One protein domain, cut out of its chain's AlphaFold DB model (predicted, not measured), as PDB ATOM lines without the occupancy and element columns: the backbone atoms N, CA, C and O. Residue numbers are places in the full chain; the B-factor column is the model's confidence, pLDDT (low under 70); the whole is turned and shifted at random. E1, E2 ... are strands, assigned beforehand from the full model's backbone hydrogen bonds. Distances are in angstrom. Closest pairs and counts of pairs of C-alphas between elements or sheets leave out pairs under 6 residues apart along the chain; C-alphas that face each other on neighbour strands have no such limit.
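This is residues 23 to 101 of the 109 residues of an uncharacterized protein of Cyclobacteriaceae bacterium YHN15 (UniProt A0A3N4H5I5). One strongly twisted sheet is folded round into a small, flattened barrel that is not fully closed: E3, E4, E5 and E6 make one wall, and E1, E2 and the later part of E7 make the other. E7, which bends by 71 degrees at residue 91, passes from the first wall to the second, while at the opposite side E2 leads into E3 through one residue, and the short E8 is added beside the end of E7. The 79 printed residues hold eight named strands, E1 to E8 in chain order, and no named helix; the class is all strand. The sheet is branched, its neighbour pairs are antiparallel, and E3 to E8 form a meander, each strand the antiparallel neighbour of the one before. The whole is compact and rounded, with a radius of gyration of the C-alphas of 11.8 A and spans of 32 by 26 by 22 A.

Start at E7, residues 88 to 95, the strand with three neighbours. On one side of it look for E1, residues 29 to 34, where N 32 and O 92 are 3.0 A apart, within hydrogen-bond range. On the other side lie E6, residues 78 to 82, beside residues 88 to 90, and E8, residues 98 to 100, beside residues 93 to 95. There N 80 and O 88 are 2.8 A apart, and N 100 and O 93 are 2.8 A apart. From E6 go to E5, residues 67 to 72, with N 69 and O 81 at 2.9 A. E4, residues 58 to 61, follows with N 68 and O 60 at 2.9 A, and then the edge strand E3, residues 47 to 52, with N 50 and O 59 at 2.8 A. Residues 23 to 24 pair antiparallel with residues 50 to 51 of E3. Beyond E1 find the edge strand E2, residues 40 to 45, forming a hairpin with it, with N 31 and O 43 at 2.8 A. E2 and E3 meet only through their link, and E1 and E3 are only just apart, their closest C-alphas at 8.3 A.

Find C-alpha 29 at (-11.544, 31.101, -5.249); from there E1 runs 16.6 A to C-alpha 34, and E2 returns over 16.4 A. E3 covers 15.9 A, E4 10.4 A, E5 16.9 A and E6 13.7 A. E7 is the longest by residues, 18.8 A from C-alpha 88 at (-1.948, 25.798, -17.423) to C-alpha 95. E8, 6.4 A long, ends at C-alpha 100 at (-4.280, 25.076, -1.136).

Look at Glu 23 and Asp 37 for the two C-alphas farthest apart, 34.0 A. The printed part has no cut, and the seven links between the strands are tight. The mean pLDDT of the printed part is 93.6, and no printed residue is under 70.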
ATOM      1  N   GLU A  23     -15.722  17.788  -0.904       93.44
ATOM      2  CA  GLU A  23     -16.306  18.982  -0.311       93.44
ATOM      3  C   GLU A  23     -16.716  19.978  -1.385       93.44
ATOM      4  O   GLU A  23     -16.059  20.121  -2.418       93.44
ATOM      5  N   LYS A  24     -17.824  20.671  -1.129       95.38
ATOM      6  CA  LYS A  24     -18.234  21.827  -1.916       95.38
ATOM      7  C   LYS A  24     -17.674  23.074  -1.250       95.38
ATOM      8  O   LYS A  24     -17.954  23.310  -0.075       95.38
ATOM      9  N   ILE A  25     -16.944  23.877  -2.010       95.00
ATOM     10  CA  ILE A  25     -16.432  25.161  -1.538       95.00
ATOM     11  C   ILE A  25     -17.480  26.220  -1.871       95.00
ATOM     12  O   ILE A  25     -18.007  26.274  -2.983       95.00
ATOM     13  N   SER A  26     -17.857  27.006  -0.866       90.75
ATOM     14  CA  SER A  26     -18.830  28.087  -1.023       90.75
ATOM     15  C   SER A  26     -18.082  29.407  -1.125       90.75
ATOM     16  O   SER A  26     -17.339  29.748  -0.211       90.75
ATOM     17  N   GLY A  27     -18.304  30.147  -2.209       91.06
ATOM     18  CA  GLY A  27     -17.640  31.424  -2.470       91.06
ATOM     19  C   GLY A  27     -16.694  31.360  -3.663       91.06
ATOM     20  O   GLY A  27     -16.632  30.352  -4.364       91.06
ATOM     21  N   THR A  28     -15.996  32.467  -3.887       95.38
ATOM     22  CA  THR A  28     -15.021  32.614  -4.967       95.38
ATOM     23  C   THR A  28     -13.654  32.121  -4.509       95.38
ATOM     24  O   THR A  28     -13.241  32.378  -3.377       95.38
ATOM     25  N   CYS A  29     -12.951  31.438  -5.404       96.88
ATOM     26  CA  CYS A  29     -11.544  31.101  -5.249       96.88
ATOM     27  C   CYS A  29     -10.718  31.781  -6.339       96.88
ATOM     28  O   CYS A  29     -11.153  31.858  -7.485       96.88
ATOM     29  N   GLU A  30      -9.505  32.190  -6.009       97.25
ATOM     30  CA  GLU A  30      -8.510  32.690  -6.951       97.25
ATOM     31  C   GLU A  30      -7.529  31.569  -7.300       97.25
ATOM     32  O   GLU A  30      -7.008  30.880  -6.420       97.25
ATOM     33  N   VAL A  31      -7.270  31.379  -8.591       96.38
ATOM     34  CA  VAL A  31      -6.299  30.404  -9.094       96.38
ATOM     35  C   VAL A  31      -5.151  31.147  -9.739       96.38
ATOM     36  O   VAL A  31      -5.348  31.820 -10.751       96.38
ATOM     37  N   TYR A  32      -3.958  30.990  -9.177       97.00
ATOM     38  CA  TYR A  32      -2.736  31.629  -9.646       97.00
ATOM     39  C   TYR A  32      -2.040  30.693 -10.635       97.00
ATOM     40  O   TYR A  32      -1.740  29.548 -10.306       97.00
ATOM     41  N   VAL A  33      -1.836  31.155 -11.866       96.00
ATOM     42  CA  VAL A  33      -1.241  30.391 -12.966       96.00
ATOM     43  C   VAL A  33       0.034  31.035 -13.476       96.00
ATOM     44  O   VAL A  33       0.111  32.257 -13.628       96.00
ATOM     45  N   VAL A  34       1.001  30.182 -13.802       95.62
ATOM     46  CA  VAL A  34       2.277  30.578 -14.396       95.62
ATOM     47  C   VAL A  34       2.114  30.658 -15.911       95.62
ATOM     48  O   VAL A  34       1.638  29.725 -16.564       95.62
ATOM     49  N   MET A  35       2.484  31.802 -16.473       94.69
ATOM     50  CA  MET A  35       2.450  32.076 -17.906       94.69
ATOM     51  C   MET A  35       3.756  31.626 -18.578       94.69
ATOM     52  O   MET A  35       4.774  31.424 -17.923       94.69
ATOM     53  N   GLU A  36       3.762  31.526 -19.910       92.56
ATOM     54  CA  GLU A  36       4.965  31.143 -20.676       92.56
ATOM     55  C   GLU A  36       6.144  32.118 -20.497       92.56
ATOM     56  O   GLU A  36       7.299  31.724 -20.638       92.56
ATOM     57  N   ASP A  37       5.863  33.386 -20.175       94.31
ATOM     58  CA  ASP A  37       6.870  34.413 -19.880       94.31
ATOM     59  C   ASP A  37       7.367  34.385 -18.420       94.31
ATOM     60  O   ASP A  37       8.151  35.244 -18.019       94.31
ATOM     61  N   GLY A  38       6.910  33.411 -17.625       93.69
ATOM     62  CA  GLY A  38       7.216  33.274 -16.203       93.69
ATOM     63  C   GLY A  38       6.434  34.225 -15.294       93.69
ATOM     64  O   GLY A  38       6.606  34.169 -14.080       93.69
ATOM     65  N   SER A  39       5.576  35.097 -15.835       95.56
ATOM     66  CA  SER A  39       4.700  35.927 -15.007       95.56
ATOM     67  C   SER A  39       3.584  35.098 -14.372       95.56
ATOM     68  O   SER A  39       3.123  34.108 -14.940       95.56
ATOM     69  N   VAL A  40       3.113  35.537 -13.204       96.38
ATOM     70  CA  VAL A  40       1.955  34.943 -12.532       96.38
ATOM     71  C   VAL A  40       0.728  35.804 -12.789       96.38
ATOM     72  O   VAL A  40       0.757  37.032 -12.656       96.38
ATOM     73  N   ARG A  41      -0.374  35.157 -13.163       96.50
ATOM     74  CA  ARG A  41      -1.698  35.780 -13.288       96.50
ATOM     75  C   ARG A  41      -2.710  34.982 -12.495       96.50
ATOM     76  O   ARG A  41      -2.488  33.807 -12.248       96.50
ATOM     77  N   PHE A  42      -3.842  35.589 -12.164       95.81
ATOM     78  CA  PHE A  42      -4.932  34.861 -11.530       95.81
ATOM     79  C   PHE A  42      -6.233  34.957 -12.324       95.81
ATOM     80  O   PHE A  42      -6.431  35.874 -13.124       95.81
ATOM     81  N   TYR A  43      -7.104  33.977 -12.107       94.44
ATOM     82  CA  TYR A  43      -8.511  34.017 -12.496       94.44
ATOM     83  C   TYR A  43      -9.375  33.488 -11.353       94.44
ATOM     84  O   TYR A  43      -8.881  32.822 -10.444       94.44
ATOM     85  N   GLU A  44     -10.668  33.776 -11.415       95.38
ATOM     86  CA  GLU A  44     -11.618  33.379 -10.385       95.38
ATOM     87  C   GLU A  44     -12.379  32.107 -10.783       95.38
ATOM     88  O   GLU A  44     -12.872  31.973 -11.903       95.38
ATOM     89  N   MET A  45     -12.505  31.177  -9.840       95.31
ATOM     90  CA  MET A  45     -13.523  30.130  -9.853       95.31
ATOM     91  C   MET A  45     -14.657  30.609  -8.954       95.31
ATOM     92  O   MET A  45     -14.417  30.917  -7.790       95.31
ATOM     93  N   PHE A  46     -15.884  30.654  -9.459       92.50
ATOM     94  CA  PHE A  46     -17.035  31.114  -8.672       92.50
ATOM     95  C   PHE A  46     -18.241  30.168  -8.739       92.50
ATOM     96  O   PHE A  46     -19.185  30.323  -7.963       92.50
ATOM     97  N   GLU A  47     -18.222  29.162  -9.624       91.62
ATOM     98  CA  GLU A  47     -19.345  28.247  -9.836       91.62
ATOM     99  C   GLU A  47     -18.963  26.768  -9.662       91.62
ATOM    100  O   GLU A  47     -17.951  26.287 -10.173       91.62
ATOM    101  N   ASP A  48     -19.825  26.037  -8.942       93.81
ATOM    102  CA  ASP A  48     -19.757  24.582  -8.716       93.81
ATOM    103  C   ASP A  48     -18.369  24.069  -8.290       93.81
ATOM    104  O   ASP A  48     -17.937  22.995  -8.706       93.81
ATOM    105  N   ILE A  49     -17.677  24.835  -7.441       96.38
ATOM    106  CA  ILE A  49     -16.338  24.496  -6.959       96.38
ATOM    107  C   ILE A  49     -16.420  23.313  -5.997       96.38
ATOM    108  O   ILE A  49     -17.088  23.358  -4.955       96.38
ATOM    109  N   ARG A  50     -15.713  22.242  -6.340       96.25
ATOM    110  CA  ARG A  50     -15.622  21.024  -5.540       96.25
ATOM    111  C   ARG A  50     -14.181  20.589  -5.416       96.25
ATOM    112  O   ARG A  50     -13.424  20.680  -6.375       96.25
ATOM    113  N   ARG A  51     -13.828  20.054  -4.254       95.38
ATOM    114  CA  ARG A  51     -12.501  19.513  -3.986       95.38
ATOM    115  C   ARG A  51     -12.613  18.089  -3.477       95.38
ATOM    116  O   ARG A  51     -13.337  17.818  -2.524       95.38
ATOM    117  N   THR A  52     -11.880  17.176  -4.099       94.81
ATOM    118  CA  THR A  52     -11.692  15.830  -3.555       94.81
ATOM    119  C   THR A  52     -10.600  15.903  -2.498       94.81
ATOM    120  O   THR A  52      -9.445  16.135  -2.839       94.81
ATOM    121  N   LYS A  53     -10.925  15.728  -1.217       90.25
ATOM    122  CA  LYS A  53      -9.964  15.942  -0.124       90.25
ATOM    123  C   LYS A  53      -8.773  14.998  -0.174       90.25
ATOM    124  O   LYS A  53      -7.665  15.420   0.136       90.25
ATOM    125  N   SER A  54      -8.999  13.748  -0.582       89.44
ATOM    126  CA  SER A  54      -7.964  12.712  -0.622       89.44
ATOM    127  C   SER A  54      -6.911  12.939  -1.707       89.44
ATOM    128  O   SER A  54      -5.753  12.604  -1.490       89.44
ATOM    129  N   SER A  55      -7.295  13.500  -2.858       90.12
ATOM    130  CA  SER A  55      -6.382  13.773  -3.978       90.12
ATOM    131  C   SER A  55      -6.035  15.251  -4.143       90.12
ATOM    132  O   SER A  55      -5.158  15.591  -4.926       90.12
ATOM    133  N   GLY A  56      -6.755  16.145  -3.465       92.69
ATOM    134  CA  GLY A  56      -6.658  17.591  -3.645       92.69
ATOM    135  C   GLY A  56      -7.203  18.110  -4.977       92.69
ATOM    136  O   GLY A  56      -7.128  19.310  -5.206       92.69
ATOM    137  N   VAL A  57      -7.771  17.250  -5.834       95.06
ATOM    138  CA  VAL A  57      -8.289  17.648  -7.151       95.06
ATOM    139  C   VAL A  57      -9.459  18.608  -6.996       95.06
ATOM    140  O   VAL A  57     -10.442  18.277  -6.324       95.06
ATOM    141  N   PHE A  58      -9.379  19.747  -7.680       96.62
ATOM    142  CA  PHE A  58     -10.491  20.678  -7.825       96.62
ATOM    143  C   PHE A  58     -11.246  20.404  -9.120       96.62
ATOM    144  O   PHE A  58     -10.640  20.117 -10.154       96.62
ATOM    145  N   THR A  59     -12.563  20.551  -9.082       96.31
ATOM    146  CA  THR A  59     -13.409  20.681 -10.266       96.31
ATOM    147  C   THR A  59     -14.297  21.905 -10.120       96.31
ATOM    148  O   THR A  59     -14.748  22.224  -9.021       96.31
ATOM    149  N   TYR A  60     -14.518  22.612 -11.221       95.25
ATOM    150  CA  TYR A  60     -15.337  23.822 -11.247       95.25
ATOM    151  C   TYR A  60     -15.904  24.050 -12.647       95.25
ATOM    152  O   TYR A  60     -15.494  23.395 -13.614       95.25
ATOM    153  N   ARG A  61     -16.859  24.976 -12.756       92.75
ATOM    154  CA  ARG A  61     -17.354  25.463 -14.045       92.75
ATOM    155  C   ARG A  61     -16.931  26.904 -14.262       92.75
ATOM    156  O   ARG A  61     -16.913  27.687 -13.317       92.75
ATOM    157  N   ASP A  62     -16.555  27.221 -15.494       90.31
ATOM    158  CA  ASP A  62     -16.347  28.608 -15.906       90.31
ATOM    159  C   ASP A  62     -17.676  29.290 -16.267       90.31
ATOM    160  O   ASP A  62     -18.737  28.667 -16.229       90.31
ATOM    161  N   GLU A  63     -17.615  30.566 -16.651       89.31
ATOM    162  CA  GLU A  63     -18.801  31.375 -16.980       89.31
ATOM    163  C   GLU A  63     -19.592  30.840 -18.190       89.31
ATOM    164  O   GLU A  63     -20.772  31.143 -18.358       89.31
ATOM    165  N   GLU A  64     -18.952  30.032 -19.038       89.75
ATOM    166  CA  GLU A  64     -19.573  29.374 -20.192       89.75
ATOM    167  C   GLU A  64     -20.148  27.989 -19.827       89.75
ATOM    168  O   GLU A  64     -20.672  27.273 -20.682       89.75
ATOM    169  N   GLY A  65     -20.053  27.587 -18.555       89.31
ATOM    170  CA  GLY A  65     -20.509  26.298 -18.041       89.31
ATOM    171  C   GLY A  65     -19.576  25.127 -18.363       89.31
ATOM    172  O   GLY A  65     -19.931  23.969 -18.083       89.31
ATOM    173  N   ARG A  66     -18.389  25.382 -18.933       91.25
ATOM    174  CA  ARG A  66     -17.415  24.334 -19.272       91.25
ATOM    175  C   ARG A  66     -16.809  23.769 -17.999       91.25
ATOM    176  O   ARG A  66     -16.504  24.503 -17.065       91.25
ATOM    177  N   LEU A  67     -16.627  22.451 -17.970       92.94
ATOM    178  CA  LEU A  67     -16.013  21.769 -16.834       92.94
ATOM    179  C   LEU A  67     -14.488  21.882 -16.916       92.94
ATOM    180  O   LEU A  67     -13.885  21.485 -17.916       92.94
ATOM    181  N   TRP A  68     -13.894  22.355 -15.830       95.44
ATOM    182  CA  TRP A  68     -12.455  22.424 -15.624       95.44
ATOM    183  C   TRP A  68     -12.042  21.563 -14.432       95.44
ATOM    184  O   TRP A  68     -12.835  21.310 -13.518       95.44
ATOM    185  N   SER A  69     -10.785  21.126 -14.436       96.06
ATOM    186  CA  SER A  69     -10.159  20.455 -13.302       96.06
ATOM    187  C   SER A  69      -8.772  21.006 -13.015       96.06
ATOM    188  O   SER A  69      -8.034  21.316 -13.948       96.06
ATOM    189  N   ILE A  70      -8.410  21.056 -11.733       97.06
ATOM    190  CA  ILE A  70      -7.041  21.306 -11.279       97.06
ATOM    191  C   ILE A  70      -6.534  20.044 -10.590       97.06
ATOM    192  O   ILE A  70      -7.125  19.603  -9.601       97.06
ATOM    193  N   ASN A  71      -5.473  19.444 -11.121       95.94
ATOM    194  CA  ASN A  71      -4.901  18.202 -10.609       95.94
ATOM    195  C   ASN A  71      -3.374  18.215 -10.695       95.94
ATOM    196  O   ASN A  71      -2.803  18.862 -11.571       95.94
ATOM    197  N   GLN A  72      -2.729  17.458  -9.811       95.12
ATOM    198  CA  GLN A  72      -1.288  17.250  -9.863       95.12
ATOM    199  C   GLN A  72      -0.927  16.316 -11.030       95.12
ATOM    200  O   GLN A  72      -1.641  15.340 -11.296       95.12
ATOM    201  N   GLY A  73       0.131  16.651 -11.759       94.44
ATOM    202  CA  GLY A  73       0.753  15.817 -12.778       94.44
ATOM    203  C   GLY A  73       1.726  14.805 -12.175       94.44
ATOM    204  O   GLY A  73       1.997  14.800 -10.975       94.44
ATOM    205  N   GLU A  74       2.272  13.933 -13.023       94.44
ATOM    206  CA  GLU A  74       3.292  12.951 -12.615       94.44
ATOM    207  C   GLU A  74       4.627  13.606 -12.223       94.44
ATOM    208  O   GLU A  74       5.428  13.008 -11.510       94.44
ATOM    209  N   ASP A  75       4.850  14.839 -12.672       93.94
ATOM    210  CA  ASP A  75       5.990  15.697 -12.345       93.94
ATOM    211  C   ASP A  75       5.840  16.431 -11.002       93.94
ATOM    212  O   ASP A  75       6.747  17.151 -10.593       93.94
ATOM    213  N   GLY A  76       4.710  16.260 -10.311       91.81
ATOM    214  CA  GLY A  76       4.412  16.951  -9.060       91.81
ATOM    215  C   GLY A  76       3.869  18.372  -9.237       91.81
ATOM    216  O   GLY A  76       3.438  18.958  -8.243       91.81
ATOM    217  N   GLN A  77       3.808  18.906 -10.461       94.75
ATOM    218  CA  GLN A  77       3.241  20.228 -10.725       94.75
ATOM    219  C   GLN A  77       1.717  20.170 -10.788       94.75
ATOM    220  O   GLN A  77       1.124  19.161 -11.171       94.75
ATOM    221  N   TRP A  78       1.055  21.263 -10.417       95.81
ATOM    222  CA  TRP A  78      -0.397  21.373 -10.522       95.81
ATOM    223  C   TRP A  78      -0.794  21.984 -11.859       95.81
ATOM    224  O   TRP A  78      -0.210  22.963 -12.310       95.81
ATOM    225  N   TYR A  79      -1.821  21.419 -12.491       96.56
ATOM    226  CA  TYR A  79      -2.293  21.855 -13.801       96.56
ATOM    227  C   TYR A  79      -3.793  22.110 -13.798       96.56
ATOM    228  O   TYR A  79      -4.562  21.241 -13.394       96.56
ATOM    229  N   SER A  80      -4.212  23.266 -14.318       96.00
ATOM    230  CA  SER A  80      -5.607  23.568 -14.653       96.00
ATOM    231  C   SER A  80      -5.882  23.218 -16.112       96.00
ATOM    232  O   SER A  80      -5.167  23.673 -17.007       96.00
ATOM    233  N   LYS A  81      -6.915  22.412 -16.366       95.19
ATOM    234  CA  LYS A  81      -7.243  21.900 -17.699       95.19
ATOM    235  C   LYS A  81      -8.755  21.854 -17.937       95.19
ATOM    236  O   LYS A  81      -9.515  21.423 -17.074       95.19
ATOM    237  N   SER A  82      -9.173  22.235 -19.144       91.50
ATOM    238  CA  SER A  82     -10.506  21.958 -19.696       91.50
ATOM    239  C   SER A  82     -10.449  20.888 -20.780       91.50
ATOM    240  O   SER A  82      -9.374  20.438 -21.180       91.50
ATOM    241  N   GLN A  83     -11.614  20.472 -21.280       82.38
ATOM    242  CA  GLN A  83     -11.692  19.520 -22.392       82.38
ATOM    243  C   GLN A  83     -11.045  20.056 -23.680       82.38
ATOM    244  O   GLN A  83     -10.452  19.275 -24.420       82.38
ATOM    245  N   ASP A  84     -11.104  21.373 -23.901       79.94
ATOM    246  CA  ASP A  84     -10.791  21.994 -25.193       79.94
ATOM    247  C   ASP A  84      -9.521  22.868 -25.178       79.94
ATOM    248  O   ASP A  84      -9.134  23.414 -26.210       79.94
ATOM    249  N   GLY A  85      -8.871  23.029 -24.020       81.62
ATOM    250  CA  GLY A  85      -7.733  23.934 -23.839       81.62
ATOM    251  C   GLY A  85      -6.419  23.238 -23.463       81.62
ATOM    252  O   GLY A  85      -6.430  22.131 -22.913       81.62
ATOM    253  N   PRO A  86      -5.265  23.890 -23.714       88.31
ATOM    254  CA  PRO A  86      -3.996  23.435 -23.167       88.31
ATOM    255  C   PRO A  86      -4.005  23.545 -21.631       88.31
ATOM    256  O   PRO A  86      -4.665  24.436 -21.082       88.31
ATOM    257  N   PRO A  87      -3.280  22.659 -20.927       93.00
ATOM    258  CA  PRO A  87      -3.119  22.774 -19.487       93.00
ATOM    259  C   PRO A  87      -2.331  24.043 -19.135       93.00
ATOM    260  O   PRO A  87      -1.418  24.438 -19.858       93.00
ATOM    261  N   LYS A  88      -2.675  24.664 -18.007       95.12
ATOM    262  CA  LYS A  88      -1.948  25.798 -17.423       95.12
ATOM    263  C   LYS A  88      -1.330  25.365 -16.104       95.12
ATOM    264  O   LYS A  88      -2.042  24.774 -15.296       95.12
ATOM    265  N   VAL A  89      -0.057  25.677 -15.884       96.44
ATOM    266  CA  VAL A  89       0.604  25.433 -14.595       96.44
ATOM    267  C   VAL A  89      -0.047  26.321 -13.538       96.44
ATOM    268  O   VAL A  89      -0.256  27.510 -13.776       96.44
ATOM    269  N   VAL A  90      -0.402  25.732 -12.402       96.56
ATOM    270  CA  VAL A  90      -1.027  26.393 -11.255       96.56
ATOM    271  C   VAL A  90      -0.012  26.440 -10.126       96.56
ATOM    272  O   VAL A  90       0.501  25.406  -9.716       96.56
ATOM    273  N   GLU A  91       0.240  27.639  -9.620       95.75
ATOM    274  CA  GLU A  91       1.121  27.874  -8.477       95.75
ATOM    275  C   GLU A  91       0.387  27.614  -7.157       95.75
ATOM    276  O   GLU A  91       0.897  26.913  -6.291       95.75
ATOM    277  N   LYS A  92      -0.836  28.151  -7.022       95.75
ATOM    278  CA  LYS A  92      -1.697  27.947  -5.850       95.75
ATOM    279  C   LYS A  92      -3.165  28.234  -6.123       95.75
ATOM    280  O   LYS A  92      -3.523  28.933  -7.077       95.75
ATOM    281  N   VAL A  93      -4.016  27.731  -5.232       96.81
ATOM    282  CA  VAL A  93      -5.445  28.064  -5.175       96.81
ATOM    283  C   VAL A  93      -5.765  28.683  -3.822       96.81
ATOM    284  O   VAL A  93      -5.426  28.119  -2.785       96.81
ATOM    285  N   VAL A  94      -6.451  29.823  -3.820       97.06
ATOM    286  CA  VAL A  94      -6.850  30.538  -2.601       97.06
ATOM    287  C   VAL A  94      -8.367  30.650  -2.558       97.06
ATOM    288  O   VAL A  94      -8.964  31.207  -3.471       97.06
ATOM    289  N   CYS A  95      -9.008  30.145  -1.506       95.50
ATOM    290  CA  CYS A  95     -10.450  30.278  -1.295       95.50
ATOM    291  C   CYS A  95     -10.708  30.936   0.064       95.50
ATOM    292  O   CYS A  95     -10.619  30.293   1.108       95.50
ATOM    293  N   GLY A  96     -11.032  32.231   0.071       92.56
ATOM    294  CA  GLY A  96     -11.181  32.979   1.320       92.56
ATOM    295  C   GLY A  96      -9.866  33.035   2.103       92.56
ATOM    296  O   GLY A  96      -8.924  33.691   1.674       92.56
ATOM    297  N   THR A  97      -9.807  32.375   3.260       92.56
ATOM    298  CA  THR A  97      -8.592  32.297   4.095       92.56
ATOM    299  C   THR A  97      -7.760  31.041   3.853       92.56
ATOM    300  O   THR A  97      -6.667  30.932   4.403       92.56
ATOM    301  N   ASP A  98      -8.275  30.089   3.077       93.38
ATOM    302  CA  ASP A  98      -7.616  28.811   2.833       93.38
ATOM    303  C   ASP A  98      -6.708  28.915   1.602       93.38
ATOM    304  O   ASP A  98      -7.164  29.267   0.512       93.38
ATOM    305  N   VAL A  99      -5.425  28.590   1.777       94.12
ATOM    306  CA  VAL A  99      -4.457  28.419   0.685       94.12
ATOM    307  C   VAL A  99      -4.241  26.926   0.484       94.12
ATOM    308  O   VAL A  99      -3.911  26.195   1.419       94.12
ATOM    309  N   TYR A 100      -4.449  26.465  -0.741       90.00
ATOM    310  CA  TYR A 100      -4.280  25.076  -1.136       90.00
ATOM    311  C   TYR A 100      -3.073  24.958  -2.040       90.00
ATOM    312  O   TYR A 100      -3.001  25.710  -3.006       90.00
ATOM    313  N   PHE A 101      -2.219  23.977  -1.717       83.75
ATOM    314  CA  PHE A 101      -0.973  23.623  -2.401       83.75
ATOM    315  C   PHE A 101      -0.168  24.850  -2.851       83.75
ATOM    316  O   PHE A 101      -0.485  25.523  -3.817       83.75
TER     317      PHE A 101